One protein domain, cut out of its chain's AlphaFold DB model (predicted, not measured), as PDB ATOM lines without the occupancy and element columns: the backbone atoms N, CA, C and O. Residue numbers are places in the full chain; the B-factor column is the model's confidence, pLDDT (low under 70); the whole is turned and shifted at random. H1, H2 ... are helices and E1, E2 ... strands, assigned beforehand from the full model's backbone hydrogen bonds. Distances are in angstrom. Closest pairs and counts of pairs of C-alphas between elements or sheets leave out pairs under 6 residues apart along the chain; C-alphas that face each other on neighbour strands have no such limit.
ATOM      1  N   VAL A 297     153.076 147.985  82.175       88.88
ATOM      2  CA  VAL A 297     154.432 147.548  82.529       88.88
ATOM      3  C   VAL A 297     154.914 146.541  81.499       88.88
ATOM      4  O   VAL A 297     154.277 145.511  81.296       88.88
ATOM      5  N   TYR A 298     156.045 146.848  80.874       92.25
ATOM      6  CA  TYR A 298     156.728 145.967  79.935       92.25
ATOM      7  C   TYR A 298     157.846 145.223  80.653       92.25
ATOM      8  O   TYR A 298     158.543 145.806  81.490       92.25
ATOM      9  N   VAL A 299     158.012 143.955  80.303       94.44
ATOM     10  CA  VAL A 299     159.120 143.116  80.753       94.44
ATOM     11  C   VAL A 299     159.710 142.416  79.542       94.44
ATOM     12  O   VAL A 299     158.991 141.785  78.773       94.44
ATOM     13  N   GLY A 300     161.019 142.556  79.369       95.06
ATOM     14  CA  GLY A 300     161.787 141.941  78.301       95.06
ATOM     15  C   GLY A 300     162.796 140.916  78.786       95.06
ATOM     16  O   GLY A 300     163.059 140.778  79.981       95.06
ATOM     17  N   LEU A 301     163.383 140.204  77.828       96.00
ATOM     18  CA  LEU A 301     164.500 139.301  78.077       96.00
ATOM     19  C   LEU A 301     165.634 140.054  78.796       96.00
ATOM     20  O   LEU A 301     166.031 141.141  78.373       96.00
ATOM     21  N   GLY A 302     166.136 139.494  79.897       94.88
ATOM     22  CA  GLY A 302     167.161 140.103  80.746       94.88
ATOM     23  C   GLY A 302     166.645 141.118  81.774       94.88
ATOM     24  O   GLY A 302     167.444 141.620  82.570       94.88
ATOM     25  N   ASP A 303     165.341 141.424  81.812       97.19
ATOM     26  CA  ASP A 303     164.797 142.328  82.827       97.19
ATOM     27  C   ASP A 303     164.816 141.692  84.217       97.19
ATOM     28  O   ASP A 303     164.442 140.533  84.424       97.19
ATOM     29  N   LYS A 304     165.206 142.503  85.202       96.19
ATOM     30  CA  LYS A 304     165.147 142.145  86.616       96.19
ATOM     31  C   LYS A 304     163.731 142.361  87.145       96.19
ATOM     32  O   LYS A 304     163.209 143.478  87.093       96.19
ATOM     33  N   VAL A 305     163.134 141.320  87.716       96.19
ATOM     34  CA  VAL A 305     161.732 141.286  88.158       96.19
ATOM     35  C   VAL A 305     161.583 140.843  89.613       96.19
ATOM     36  O   VAL A 305     162.507 140.284  90.202       96.19
ATOM     37  N   VAL A 306     160.432 141.134  90.228       94.38
ATOM     38  CA  VAL A 306     160.087 140.766  91.609       94.38
ATOM     39  C   VAL A 306     158.685 140.179  91.685       94.38
ATOM     40  O   VAL A 306     157.757 140.668  91.041       94.38
ATOM     41  N   CYS A 307     158.519 139.185  92.551       91.06
ATOM     42  CA  CYS A 307     157.218 138.628  92.896       91.06
ATOM     43  C   CYS A 307     156.516 139.538  93.912       91.06
ATOM     44  O   CYS A 307     157.061 139.872  94.973       91.06
ATOM     45  N   THR A 308     155.296 139.967  93.620       87.25
ATOM     46  CA  THR A 308     154.551 140.898  94.473       87.25
ATOM     47  C   THR A 308     153.720 140.196  95.543       87.25
ATOM     48  O   THR A 308     153.432 140.824  96.569       87.25
ATOM     49  N   GLU A 309     153.436 138.912  95.342       79.75
ATOM     50  CA  GLU A 309     152.647 138.027  96.194       79.75
ATOM     51  C   GLU A 309     153.346 136.669  96.328       79.75
ATOM     52  O   GLU A 309     154.315 136.382  95.624       79.75
ATOM     53  N   ASN A 310     152.905 135.860  97.290       74.12
ATOM     54  CA  ASN A 310     153.387 134.491  97.374       74.12
ATOM     55  C   ASN A 310     152.540 133.611  96.456       74.12
ATOM     56  O   ASN A 310     151.318 133.608  96.578       74.12
ATOM     57  N   SER A 311     153.201 132.801  95.643       72.19
ATOM     58  CA  SER A 311     152.598 131.682  94.935       72.19
ATOM     59  C   SER A 311     153.147 130.402  95.554       72.19
ATOM     60  O   SER A 311     154.323 130.065  95.401       72.19
ATOM     61  N   TYR A 312     152.333 129.733  96.366       57.56
ATOM     62  CA  TYR A 312     152.731 128.518  97.065       57.56
ATOM     63  C   TYR A 312     152.219 127.312  96.303       57.56
ATOM     64  O   TYR A 312     151.140 126.823  96.610       57.56
ATOM     65  N   ASP A 313     153.055 126.805  95.398       55.78
ATOM     66  CA  ASP A 313     152.875 125.501  94.762       55.78
ATOM     67  C   ASP A 313     151.699 125.468  93.780       55.78
ATOM     68  O   ASP A 313     150.536 125.417  94.173       55.78
ATOM     69  N   LEU A 314     152.006 125.495  92.480       51.16
ATOM     70  CA  LEU A 314     150.985 125.509  91.441       51.16
ATOM     71  C   LEU A 314     150.276 124.132  91.247       51.16
ATOM     72  O   LEU A 314     149.845 123.810  90.144       51.16
ATOM     73  N   ARG A 315     150.092 123.339  92.308       43.22
ATOM     74  CA  ARG A 315     149.243 122.134  92.303       43.22
ATOM     75  C   ARG A 315     147.738 122.431  92.378       43.22
ATOM     76  O   ARG A 315     146.951 121.549  92.062       43.22
ATOM     77  N   ASP A 316     147.343 123.665  92.708       42.75
ATOM     78  CA  ASP A 316     145.955 124.151  92.560       42.75
ATOM     79  C   ASP A 316     145.594 124.481  91.092       42.75
ATOM     80  O   ASP A 316     144.450 124.805  90.773       42.75
ATOM     81  N   TYR A 317     146.573 124.382  90.187       51.22
ATOM     82  CA  TYR A 317     146.438 124.675  88.766       51.22
ATOM     83  C   TYR A 317     146.494 123.360  88.022       51.22
ATOM     84  O   TYR A 317     147.557 122.793  87.772       51.22
ATOM     85  N   PHE A 318     145.310 122.869  87.696       49.22
ATOM     86  CA  PHE A 318     145.154 121.608  86.995       49.22
ATOM     87  C   PHE A 318     145.819 121.678  85.613       49.22
ATOM     88  O   PHE A 318     146.491 120.734  85.201       49.22
ATOM     89  N   GLU A 319     145.677 122.816  84.918       57.62
ATOM     90  CA  GLU A 319     146.055 122.980  83.514       57.62
ATOM     91  C   GLU A 319     146.432 124.447  83.179       57.62
ATOM     92  O   GLU A 319     145.824 125.393  83.694       57.62
ATOM     93  N   ARG A 320     147.428 124.645  82.300       63.03
ATOM     94  CA  ARG A 320     147.774 125.928  81.648       63.03
ATOM     95  C   ARG A 320     147.356 125.929  80.178       63.03
ATOM     96  O   ARG A 320     147.281 124.857  79.583       63.03
ATOM     97  N   TYR A 321     147.181 127.114  79.593       65.06
ATOM     98  CA  TYR A 321     146.870 127.270  78.168       65.06
ATOM     99  C   TYR A 321     148.118 127.558  77.334       65.06
ATOM    100  O   TYR A 321     148.905 128.427  77.709       65.06
ATOM    101  N   THR A 322     148.268 126.874  76.197       66.50
ATOM    102  CA  THR A 322     149.390 127.087  75.255       66.50
ATOM    103  C   THR A 322     148.989 127.684  73.909       66.50
ATOM    104  O   THR A 322     149.859 128.099  73.148       66.50
ATOM    105  N   GLU A 323     147.695 127.746  73.593       67.94
ATOM    106  CA  GLU A 323     147.197 128.283  72.322       67.94
ATOM    107  C   GLU A 323     146.129 129.354  72.563       67.94
ATOM    108  O   GLU A 323     145.211 129.168  73.367       67.94
ATOM    109  N   PHE A 324     146.240 130.469  71.835       67.69
ATOM    110  CA  PHE A 324     145.359 131.633  71.939       67.69
ATOM    111  C   PHE A 324     144.868 132.070  70.552       67.69
ATOM    112  O   PHE A 324     145.586 131.933  69.560       67.69
ATOM    113  N   ASP A 325     143.652 132.606  70.483       70.88
ATOM    114  CA  ASP A 325     143.090 133.216  69.282       70.88
ATOM    115  C   ASP A 325     143.700 134.604  68.992       70.88
ATOM    116  O   ASP A 325     144.523 135.136  69.742       70.88
ATOM    117  N   GLN A 326     143.295 135.201  67.871       69.19
ATOM    118  CA  GLN A 326     143.760 136.521  67.424       69.19
ATOM    119  C   GLN A 326     143.417 137.672  68.390       69.19
ATOM    120  O   GLN A 326     144.085 138.704  68.369       69.19
ATOM    121  N   ASP A 327     142.412 137.486  69.249       61.12
ATOM    122  CA  ASP A 327     142.001 138.429  70.290       61.12
ATOM    123  C   ASP A 327     142.644 138.088  71.646       61.12
ATOM    124  O   ASP A 327     142.255 138.633  72.683       61.12
ATOM    125  N   MET A 328     143.651 137.206  71.639       53.75
ATOM    126  CA  MET A 328     144.398 136.743  72.802       53.75
ATOM    127  C   MET A 328     143.572 135.948  73.827       53.75
ATOM    128  O   MET A 328     143.930 135.914  75.007       53.75
ATOM    129  N   ARG A 329     142.493 135.291  73.399       59.88
ATOM    130  CA  ARG A 329     141.666 134.418  74.247       59.88
ATOM    131  C   ARG A 329     142.098 132.960  74.080       59.88
ATOM    132  O   ARG A 329     142.425 132.563  72.966       59.88
ATOM    133  N   PRO A 330     142.127 132.144  75.143       61.72
ATOM    134  CA  PRO A 330     142.594 130.765  75.032       61.72
ATOM    135  C   PRO A 330     141.653 129.881  74.201       61.72
ATOM    136  O   PRO A 330     140.428 129.984  74.312       61.72
ATOM    137  N   TYR A 331     142.220 128.966  73.409       64.44
ATOM    138  CA  TYR A 331     141.436 127.960  72.685       64.44
ATOM    139  C   TYR A 331     140.890 126.873  73.631       64.44
ATOM    140  O   TYR A 331     141.631 126.355  74.474       64.44
ATOM    141  N   PRO A 332     139.619 126.448  73.468       58.47
ATOM    142  CA  PRO A 332     139.078 125.310  74.206       58.47
ATOM    143  C   PRO A 332     139.866 124.027  73.901       58.47
ATOM    144  O   PRO A 332     139.899 123.579  72.758       58.47
ATOM    145  N   GLY A 333     140.476 123.416  74.922       62.59
ATOM    146  CA  GLY A 333     141.198 122.141  74.799       62.59
ATOM    147  C   GLY A 333     142.728 122.241  74.763       62.59
ATOM    148  O   GLY A 333     143.386 121.206  74.801       62.59
ATOM    149  N   ALA A 334     143.307 123.448  74.741       66.31
ATOM    150  CA  ALA A 334     144.758 123.670  74.689       66.31
ATOM    151  C   ALA A 334     145.437 123.582  76.073       66.31
ATOM    152  O   ALA A 334     146.188 124.475  76.468       66.31
ATOM    153  N   TYR A 335     145.124 122.527  76.823       64.62
ATOM    154  CA  TYR A 335     145.468 122.361  78.233       64.62
ATOM    155  C   TYR A 335     146.704 121.480  78.443       64.62
ATOM    156  O   TYR A 335     146.792 120.387  77.886       64.62
ATOM    157  N   ILE A 336     147.641 121.920  79.291       64.69
ATOM    158  CA  ILE A 336     148.822 121.130  79.691       64.69
ATOM    159  C   ILE A 336     149.022 121.190  81.218       64.69
ATOM    160  O   ILE A 336     148.848 122.264  81.798       64.69
ATOM    161  N   PRO A 337     149.426 120.092  81.889       59.22
ATOM    162  CA  PRO A 337     149.752 120.102  83.316       59.22
ATOM    163  C   PRO A 337     150.868 121.094  83.679       59.22
ATOM    164  O   PRO A 337     151.835 121.277  82.937       59.22
ATOM    165  N   CYS A 338     150.760 121.723  84.851       57.66
ATOM    166  CA  CYS A 338     151.795 122.620  85.363       57.66
ATOM    167  C   CYS A 338     152.998 121.840  85.949       57.66
ATOM    168  O   CYS A 338     152.778 120.884  86.685       57.66
ATOM    169  N   PRO A 339     154.260 122.255  85.701       58.81
ATOM    170  CA  PRO A 339     155.439 121.598  86.282       58.81
ATOM    171  C   PRO A 339     155.562 121.759  87.814       58.81
ATOM    172  O   PRO A 339     155.155 122.772  88.381       58.81
ATOM    173  N   ASP A 340     156.210 120.791  88.474       49.91
ATOM    174  CA  ASP A 340     156.239 120.596  89.941       49.91
ATOM    175  C   ASP A 340     157.061 121.616  90.770       49.91
ATOM    176  O   ASP A 340     157.307 121.408  91.957       49.91
ATOM    177  N   ASN A 341     157.503 122.745  90.208       58.47
ATOM    178  CA  ASN A 341     158.392 123.667  90.931       58.47
ATOM    179  C   ASN A 341     158.123 125.142  90.626       58.47
ATOM    180  O   ASN A 341     158.961 125.856  90.083       58.47
ATOM    181  N   LYS A 342     156.922 125.600  90.985       65.62
ATOM    182  CA  LYS A 342     156.453 126.961  90.685       65.62
ATOM    183  C   LYS A 342     156.253 127.829  91.928       65.62
ATOM    184  O   LYS A 342     155.534 128.824  91.899       65.62
ATOM    185  N   GLN A 343     156.876 127.449  93.045       73.75
ATOM    186  CA  GLN A 343     156.809 128.257  94.254       73.75
ATOM    187  C   GLN A 343     157.548 129.579  94.034       73.75
ATOM    188  O   GLN A 343     158.731 129.580  93.698       73.75
ATOM    189  N   MET A 344     156.873 130.692  94.291       81.75
ATOM    190  CA  MET A 344     157.439 132.037  94.274       81.75
ATOM    191  C   MET A 344     157.084 132.747  95.567       81.75
ATOM    192  O   MET A 344     155.962 132.654  96.066       81.75
ATOM    193  N   LEU A 345     158.052 133.446  96.141       79.50
ATOM    194  CA  LEU A 345     157.863 134.134  97.407       79.50
ATOM    195  C   LEU A 345     157.742 135.635  97.179       79.50
ATOM    196  O   LEU A 345     158.479 136.234  96.406       79.50
ATOM    197  N   ASN A 346     156.848 136.276  97.917       84.31
ATOM    198  CA  ASN A 346     156.694 137.719  97.895       84.31
ATOM    199  C   ASN A 346     158.032 138.414  98.233       84.31
ATOM    200  O   ASN A 346     158.620 138.164  99.287       84.31
ATOM    201  N   GLY A 347     158.498 139.301  97.349       86.00
ATOM    202  CA  GLY A 347     159.789 139.990  97.462       86.00
ATOM    203  C   GLY A 347     160.984 139.187  96.933       86.00
ATOM    204  O   GLY A 347     162.131 139.617  97.076       86.00
ATOM    205  N   GLU A 348     160.752 138.018  96.340       88.19
ATOM    206  CA  GLU A 348     161.770 137.262  95.617       88.19
ATOM    207  C   GLU A 348     162.027 137.894  94.248       88.19
ATOM    208  O   GLU A 348     161.085 138.249  93.537       88.19
ATOM    209  N   THR A 349     163.304 138.076  93.915       93.38
ATOM    210  CA  THR A 349     163.761 138.755  92.699       93.38
ATOM    211  C   THR A 349     164.435 137.773  91.765       93.38
ATOM    212  O   THR A 349     165.265 136.997  92.232       93.38
ATOM    213  N   GLY A 350     164.151 137.875  90.474       94.31
ATOM    214  CA  GLY A 350     164.784 137.063  89.441       94.31
ATOM    215  C   GLY A 350     165.058 137.861  88.174       94.31
ATOM    216  O   GLY A 350     164.814 139.071  88.127       94.31
ATOM    217  N   VAL A 351     165.574 137.184  87.157       95.94
ATOM    218  CA  VAL A 351     165.840 137.732  85.822       95.94
ATOM    219  C   VAL A 351     165.041 136.938  84.806       95.94
ATOM    220  O   VAL A 351     165.006 135.713  84.875       95.94
ATOM    221  N   VAL A 352     164.398 137.620  83.862       96.69
ATOM    222  CA  VAL A 352     163.706 136.940  82.762       96.69
ATOM    223  C   VAL A 352     164.731 136.349  81.803       96.69
ATOM    224  O   VAL A 352     165.490 137.086  81.176       96.69
ATOM    225  N   THR A 353     164.754 135.026  81.679       95.75
ATOM    226  CA  THR A 353     165.722 134.294  80.844       95.75
ATOM    227  C   THR A 353     165.127 133.776  79.549       95.75
ATOM    228  O   THR A 353     165.879 133.450  78.636       95.75
ATOM    229  N   GLN A 354     163.799 133.701  79.455       94.81
ATOM    230  CA  GLN A 354     163.115 133.275  78.241       94.81
ATOM    231  C   GLN A 354     161.712 133.870  78.172       94.81
ATOM    232  O   GLN A 354     161.037 134.002  79.194       94.81
ATOM    233  N   ILE A 355     161.279 134.215  76.961       94.88
ATOM    234  CA  ILE A 355     159.900 134.580  76.643       94.88
ATOM    235  C   ILE A 355     159.452 133.650  75.516       94.88
ATOM    236  O   ILE A 355     160.106 133.542  74.480       94.88
ATOM    237  N   TYR A 356     158.360 132.934  75.739       90.75
ATOM    238  CA  TYR A 356     157.836 131.960  74.791       90.75
ATOM    239  C   TYR A 356     156.793 132.601  73.860       90.75
ATOM    240  O   TYR A 356     156.157 133.590  74.236       90.75
ATOM    241  N   PRO A 357     156.570 132.048  72.650       86.38
ATOM    242  CA  PRO A 357     155.572 132.573  71.712       86.38
ATOM    243  C   PRO A 357     154.135 132.608  72.256       86.38
ATOM    244  O   PRO A 357     153.343 133.443  71.828       86.38
ATOM    245  N   ASP A 358     153.799 131.730  73.203       81.25
ATOM    246  CA  ASP A 358     152.499 131.680  73.890       81.25
ATOM    247  C   ASP A 358     152.363 132.732  75.017       81.25
ATOM    248  O   ASP A 358     151.300 132.878  75.629       81.25
ATOM    249  N   GLY A 359     153.424 133.503  75.276       85.19
ATOM    250  CA  GLY A 359     153.495 134.531  76.310       85.19
ATOM    251  C   GLY A 359     153.883 134.015  77.696       85.19
ATOM    252  O   GLY A 359     153.839 134.797  78.648       85.19
ATOM    253  N   ALA A 360     154.245 132.735  77.839       86.62
ATOM    254  CA  ALA A 360     154.902 132.254  79.049       86.62
ATOM    255  C   ALA A 360     156.304 132.872  79.187       86.62
ATOM    256  O   ALA A 360     156.931 133.257  78.195       86.62
ATOM    257  N   ILE A 361     156.810 132.963  80.418       92.06
ATOM    258  CA  ILE A 361     158.170 133.446  80.688       92.06
ATOM    259  C   ILE A 361     158.894 132.540  81.672       92.06
ATOM    260  O   ILE A 361     158.290 132.057  82.628       92.06
ATOM    261  N   ASP A 362     160.199 132.396  81.487       92.50
ATOM    262  CA  ASP A 362     161.079 131.812  82.494       92.50
ATOM    263  C   ASP A 362     161.747 132.915  83.303       92.50
ATOM    264  O   ASP A 362     162.328 133.853  82.747       92.50
ATOM    265  N   ILE A 363     161.670 132.786  84.626       93.31
ATOM    266  CA  ILE A 363     162.362 133.660  85.568       93.31
ATOM    267  C   ILE A 363     163.399 132.837  86.324       93.31
ATOM    268  O   ILE A 363     163.050 131.914  87.061       93.31
ATOM    269  N   ASP A 364     164.666 133.212  86.183       92.69
ATOM    270  CA  ASP A 364     165.763 132.679  86.981       92.69
ATOM    271  C   ASP A 364     165.884 133.449  88.301       92.69
ATOM    272  O   ASP A 364     166.180 134.647  88.326       92.69
ATOM    273  N   PHE A 365     165.649 132.757  89.414       88.75
ATOM    274  CA  PHE A 365     165.807 133.286  90.773       88.75
ATOM    275  C   PHE A 365     167.222 133.067  91.342       88.75
ATOM    276  O   PHE A 365     167.492 133.418  92.492       88.75
ATOM    277  N   GLY A 366     168.131 132.505  90.543       86.69
ATOM    278  CA  GLY A 366     169.521 132.190  90.864       86.69
ATOM    279  C   GLY A 366     169.714 130.766  91.382       86.69
ATOM    280  O   GLY A 366     170.729 130.135  91.103       86.69
ATOM    281  N   ASP A 367     168.748 130.234  92.132       82.88
ATOM    282  CA  ASP A 367     168.766 128.854  92.633       82.88
ATOM    283  C   ASP A 367     167.906 127.892  91.800       82.88
ATOM    284  O   ASP A 367     168.078 126.675  91.875       82.88
ATOM    285  N   ARG A 368     166.939 128.445  91.064       87.50
ATOM    286  CA  ARG A 368     165.979 127.723  90.235       87.50
ATOM    287  C   ARG A 368     165.412 128.650  89.170       87.50
ATOM    288  O   ARG A 368     165.281 129.855  89.391       87.50
ATOM    289  N   ILE A 369     164.974 128.046  88.076       88.38
ATOM    290  CA  ILE A 369     164.170 128.705  87.052       88.38
ATOM    291  C   ILE A 369     162.710 128.317  87.281       88.38
ATOM    292  O   ILE A 369     162.408 127.142  87.501       88.38
ATOM    293  N   VAL A 370     161.817 129.303  87.261       87.00
ATOM    294  CA  VAL A 370     160.369 129.093  87.343       87.00
ATOM    295  C   VAL A 370     159.728 129.560  86.049       87.00
ATOM    296  O   VAL A 370     159.798 130.739  85.708       87.00
ATOM    297  N   GLU A 371     159.053 128.632  85.381       86.81
ATOM    298  CA  GLU A 371     158.218 128.934  84.226       86.81
ATOM    299  C   GLU A 371     156.853 129.456  84.689       86.81
ATOM    300  O   GLU A 371     156.090 128.769  85.387       86.81
ATOM    301  N   LEU A 372     156.523 130.677  84.280       85.19
ATOM    302  CA  LEU A 372     155.238 131.310  84.508       85.19
ATOM    303  C   LEU A 372     154.401 131.278  83.232       85.19
ATOM    304  O   LEU A 372     154.753 131.952  82.263       85.19
ATOM    305  N   PRO A 373     153.270 130.551  83.224       82.69
ATOM    306  CA  PRO A 373     152.370 130.592  82.088       82.69
ATOM    307  C   PRO A 373     151.729 131.973  81.988       82.69
ATOM    308  O   PRO A 373     151.518 132.656  82.996       82.69
ATOM    309  N   ARG A 374     151.341 132.357  80.774       83.25
ATOM    310  CA  ARG A 374     150.573 133.581  80.559       83.25
ATOM    311  C   ARG A 374     149.251 133.561  81.323       83.25
ATOM    312  O   ARG A 374     148.858 134.559  81.918       83.25
ATOM    313  N   VAL A 375     148.578 132.413  81.292       80.38
ATOM    314  CA  VAL A 375     147.241 132.204  81.838       80.38
ATOM    315  C   VAL A 375     147.095 130.761  82.333       80.38
ATOM    316  O   VAL A 375     147.584 129.828  81.692       80.38
ATOM    317  N   TYR A 376     146.384 130.570  83.443       74.75
ATOM    318  CA  TYR A 376     145.928 129.265  83.926       74.75
ATOM    319  C   TYR A 376     144.484 129.324  84.442       74.75
ATOM    320  O   TYR A 376     143.928 130.403  84.665       74.75
ATOM    321  N   ASN A 377     143.911 128.147  84.698       71.50
ATOM    322  CA  ASN A 377     142.642 128.003  85.406       71.50
ATOM    323  C   ASN A 377     142.859 127.886  86.918       71.50
ATOM    324  O   ASN A 377     143.637 127.049  87.371       71.50
ATOM    325  N   GLU A 378     142.125 128.685  87.687       68.62
ATOM    326  CA  GLU A 378     142.053 128.602  89.146       68.62
ATOM    327  C   GLU A 378     140.600 128.419  89.583       68.62
ATOM    328  O   GLU A 378     139.684 129.046  89.046       68.62
ATOM    329  N   TYR A 379     140.367 127.562  90.572       62.75
ATOM    330  CA  TYR A 379     139.034 127.381  91.129       62.75
ATOM    331  C   TYR A 379     138.721 128.458  92.180       62.75
ATOM    332  O   TYR A 379     139.346 128.545  93.237       62.75
ATOM    333  N   TRP A 380     137.692 129.266  91.929       63.34
ATOM    334  CA  TRP A 380     137.260 130.328  92.829       63.34
ATOM    335  C   TRP A 380     136.155 129.863  93.783       63.34
ATOM    336  O   TRP A 380     134.961 129.990  93.504       63.34
ATOM    337  N   ALA A 381     136.551 129.422  94.980       56.59
ATOM    338  CA  ALA A 381     135.625 128.858  95.969       56.59
ATOM    339  C   ALA A 381     134.454 129.774  96.373       56.59
ATOM    340  O   ALA A 381     133.359 129.280  96.627       56.59
ATOM    341  N   LYS A 382     134.635 131.106  96.405       61.00
ATOM    342  CA  LYS A 382     133.551 132.042  96.778       61.00
ATOM    343  C   LYS A 382     132.396 132.065  95.777       61.00
ATOM    344  O   LYS A 382     131.290 132.440  96.151       61.00
ATOM    345  N   ARG A 383     132.669 131.745  94.510       65.75
ATOM    346  CA  ARG A 383     131.684 131.767  93.419       65.75
ATOM    347  C   ARG A 383     131.424 130.386  92.823       65.75
ATOM    348  O   ARG A 383     130.671 130.309  91.862       65.75
ATOM    349  N   ASP A 384     132.041 129.346  93.386       66.44
ATOM    350  CA  ASP A 384     131.961 127.962  92.913       66.44
ATOM    351  C   ASP A 384     132.156 127.844  91.390       66.44
ATOM    352  O   ASP A 384     131.337 127.282  90.671       66.44
ATOM    353  N   THR A 385     133.214 128.475  90.876       66.00
ATOM    354  CA  THR A 385     133.472 128.574  89.432       66.00
ATOM    355  C   THR A 385     134.963 128.520  89.133       66.00
ATOM    356  O   THR A 385     135.777 128.854  89.993       66.00
ATOM    357  N   ILE A 386     135.332 128.135  87.913       68.44
ATOM    358  CA  ILE A 386     136.708 128.224  87.418       68.44
ATOM    359  C   ILE A 386     136.896 129.609  86.802       68.44
ATOM    360  O   ILE A 386     136.080 130.057  85.996       68.44
ATOM    361  N   ILE A 387     137.966 130.293  87.196       73.06
ATOM    362  CA  ILE A 387     138.365 131.571  86.624       73.06
ATOM    363  C   ILE A 387     139.706 131.469  85.926       73.06
ATOM    364  O   ILE A 387     140.603 130.729  86.325       73.06
ATOM    365  N   GLU A 388     139.830 132.289  84.897       76.31
ATOM    366  CA  GLU A 388     141.077 132.529  84.210       76.31
ATOM    367  C   GLU A 388     141.912 133.552  84.991       76.31
ATOM    368  O   GLU A 388     141.460 134.670  85.276       76.31
ATOM    369  N   VAL A 389     143.141 133.181  85.340       79.00
ATOM    370  CA  VAL A 389     144.055 134.040  86.093       79.00
ATOM    371  C   VAL A 389     145.417 134.042  85.419       79.00
ATOM    372  O   VAL A 389     145.911 133.030  84.931       79.00
ATOM    373  N   SER A 390     146.034 135.218  85.398       84.25
ATOM    374  CA  SER A 390     147.398 135.380  84.917       84.25
ATOM    375  C   SER A 390     148.346 135.574  86.104       84.25
ATOM    376  O   SER A 390     148.301 136.647  86.724       84.25
ATOM    377  N   PRO A 391     149.287 134.647  86.365       82.62
ATOM    378  CA  PRO A 391     150.290 134.823  87.417       82.62
ATOM    379  C   PRO A 391     151.240 135.984  87.124       82.62
ATOM    380  O   PRO A 391     151.791 136.580  88.044       82.62
ATOM    381  N   LEU A 392     151.370 136.392  85.856       88.62
ATOM    382  CA  LEU A 392     152.158 137.561  85.456       88.62
ATOM    383  C   LEU A 392     151.654 138.877  86.088       88.62
ATOM    384  O   LEU A 392     152.407 139.847  86.171       88.62
ATOM    385  N   ARG A 393     150.414 138.916  86.612       88.44
ATOM    386  CA  ARG A 393     149.912 140.049  87.418       88.44
ATOM    387  C   ARG A 393     150.699 140.221  88.718       88.44
ATOM    388  O   ARG A 393     150.814 141.335  89.223       88.44
ATOM    389  N   GLN A 394     151.256 139.131  89.241       88.12
ATOM    390  CA  GLN A 394     152.061 139.106  90.460       88.12
ATOM    391  C   GLN A 394     153.541 139.422  90.199       88.12
ATOM    392  O   GLN A 394     154.364 139.301  91.103       88.12
ATOM    393  N   ILE A 395     153.896 139.843  88.983       92.62
ATOM    394  CA  ILE A 395     155.250 140.253  88.617       92.62
ATOM    395  C   ILE A 395     155.314 141.772  88.424       92.62
ATOM    396  O   ILE A 395     154.391 142.406  87.902       92.62
TER     397      ILE A 395
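AT A GLANCE: This is residues 297 to 395 of the 460 residues of the protein "Putative ATPase domain containing protein" of viral metagenome (UniProt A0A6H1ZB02). With little regular structure, a curled, strongly twisted antiparallel sheet, E2 E3 E4 E5, makes one end and the hairpin of E6 and E7 the other; a long loop, residues 308 to 348, has no named element. The named elements hold only 37 of the 99 printed residues, and the class is mostly strand: strands E1 to E7 in order along the chain, then helix H1. It is compact, radius of gyration of the C-alphas 13.5 A, spans 35 by 31 by 25 A.

IN THESE COORDINATES: Find C-alpha 297 at (154.432, 147.548, 82.529), beginning E1, residues 297 to 300. Next come E2, 304 to 307; E3, 349 to 355, 17.0 A long; E4, 361 to 364; E5, 369 to 372; E6, 376 to 380; E7, 385 to 389; and H1, 391 to 394, ending at (152.061, 139.106, 90.460).

HOW THE PARTS SIT: E1 pairs with no named strand. Look for backbone pairs within hydrogen-bond range: N 305 and O 350, 2.8 A, for E2 and E3; N 353 and O 362, 2.9 A, for E3 and E4; N 363 and O 370, 3.0 A, for E4 and E5; N 378 and O 387, 2.9 A, for E6 and E7. H1, too short for O i to N i+4 pairs, only grazes the sheet.

THE WHOLE: The printed part has no cut; E2 to E3 is a long link. Residues 312 to 324, 326 to 342 and 378 to 386 have pLDDT under 70.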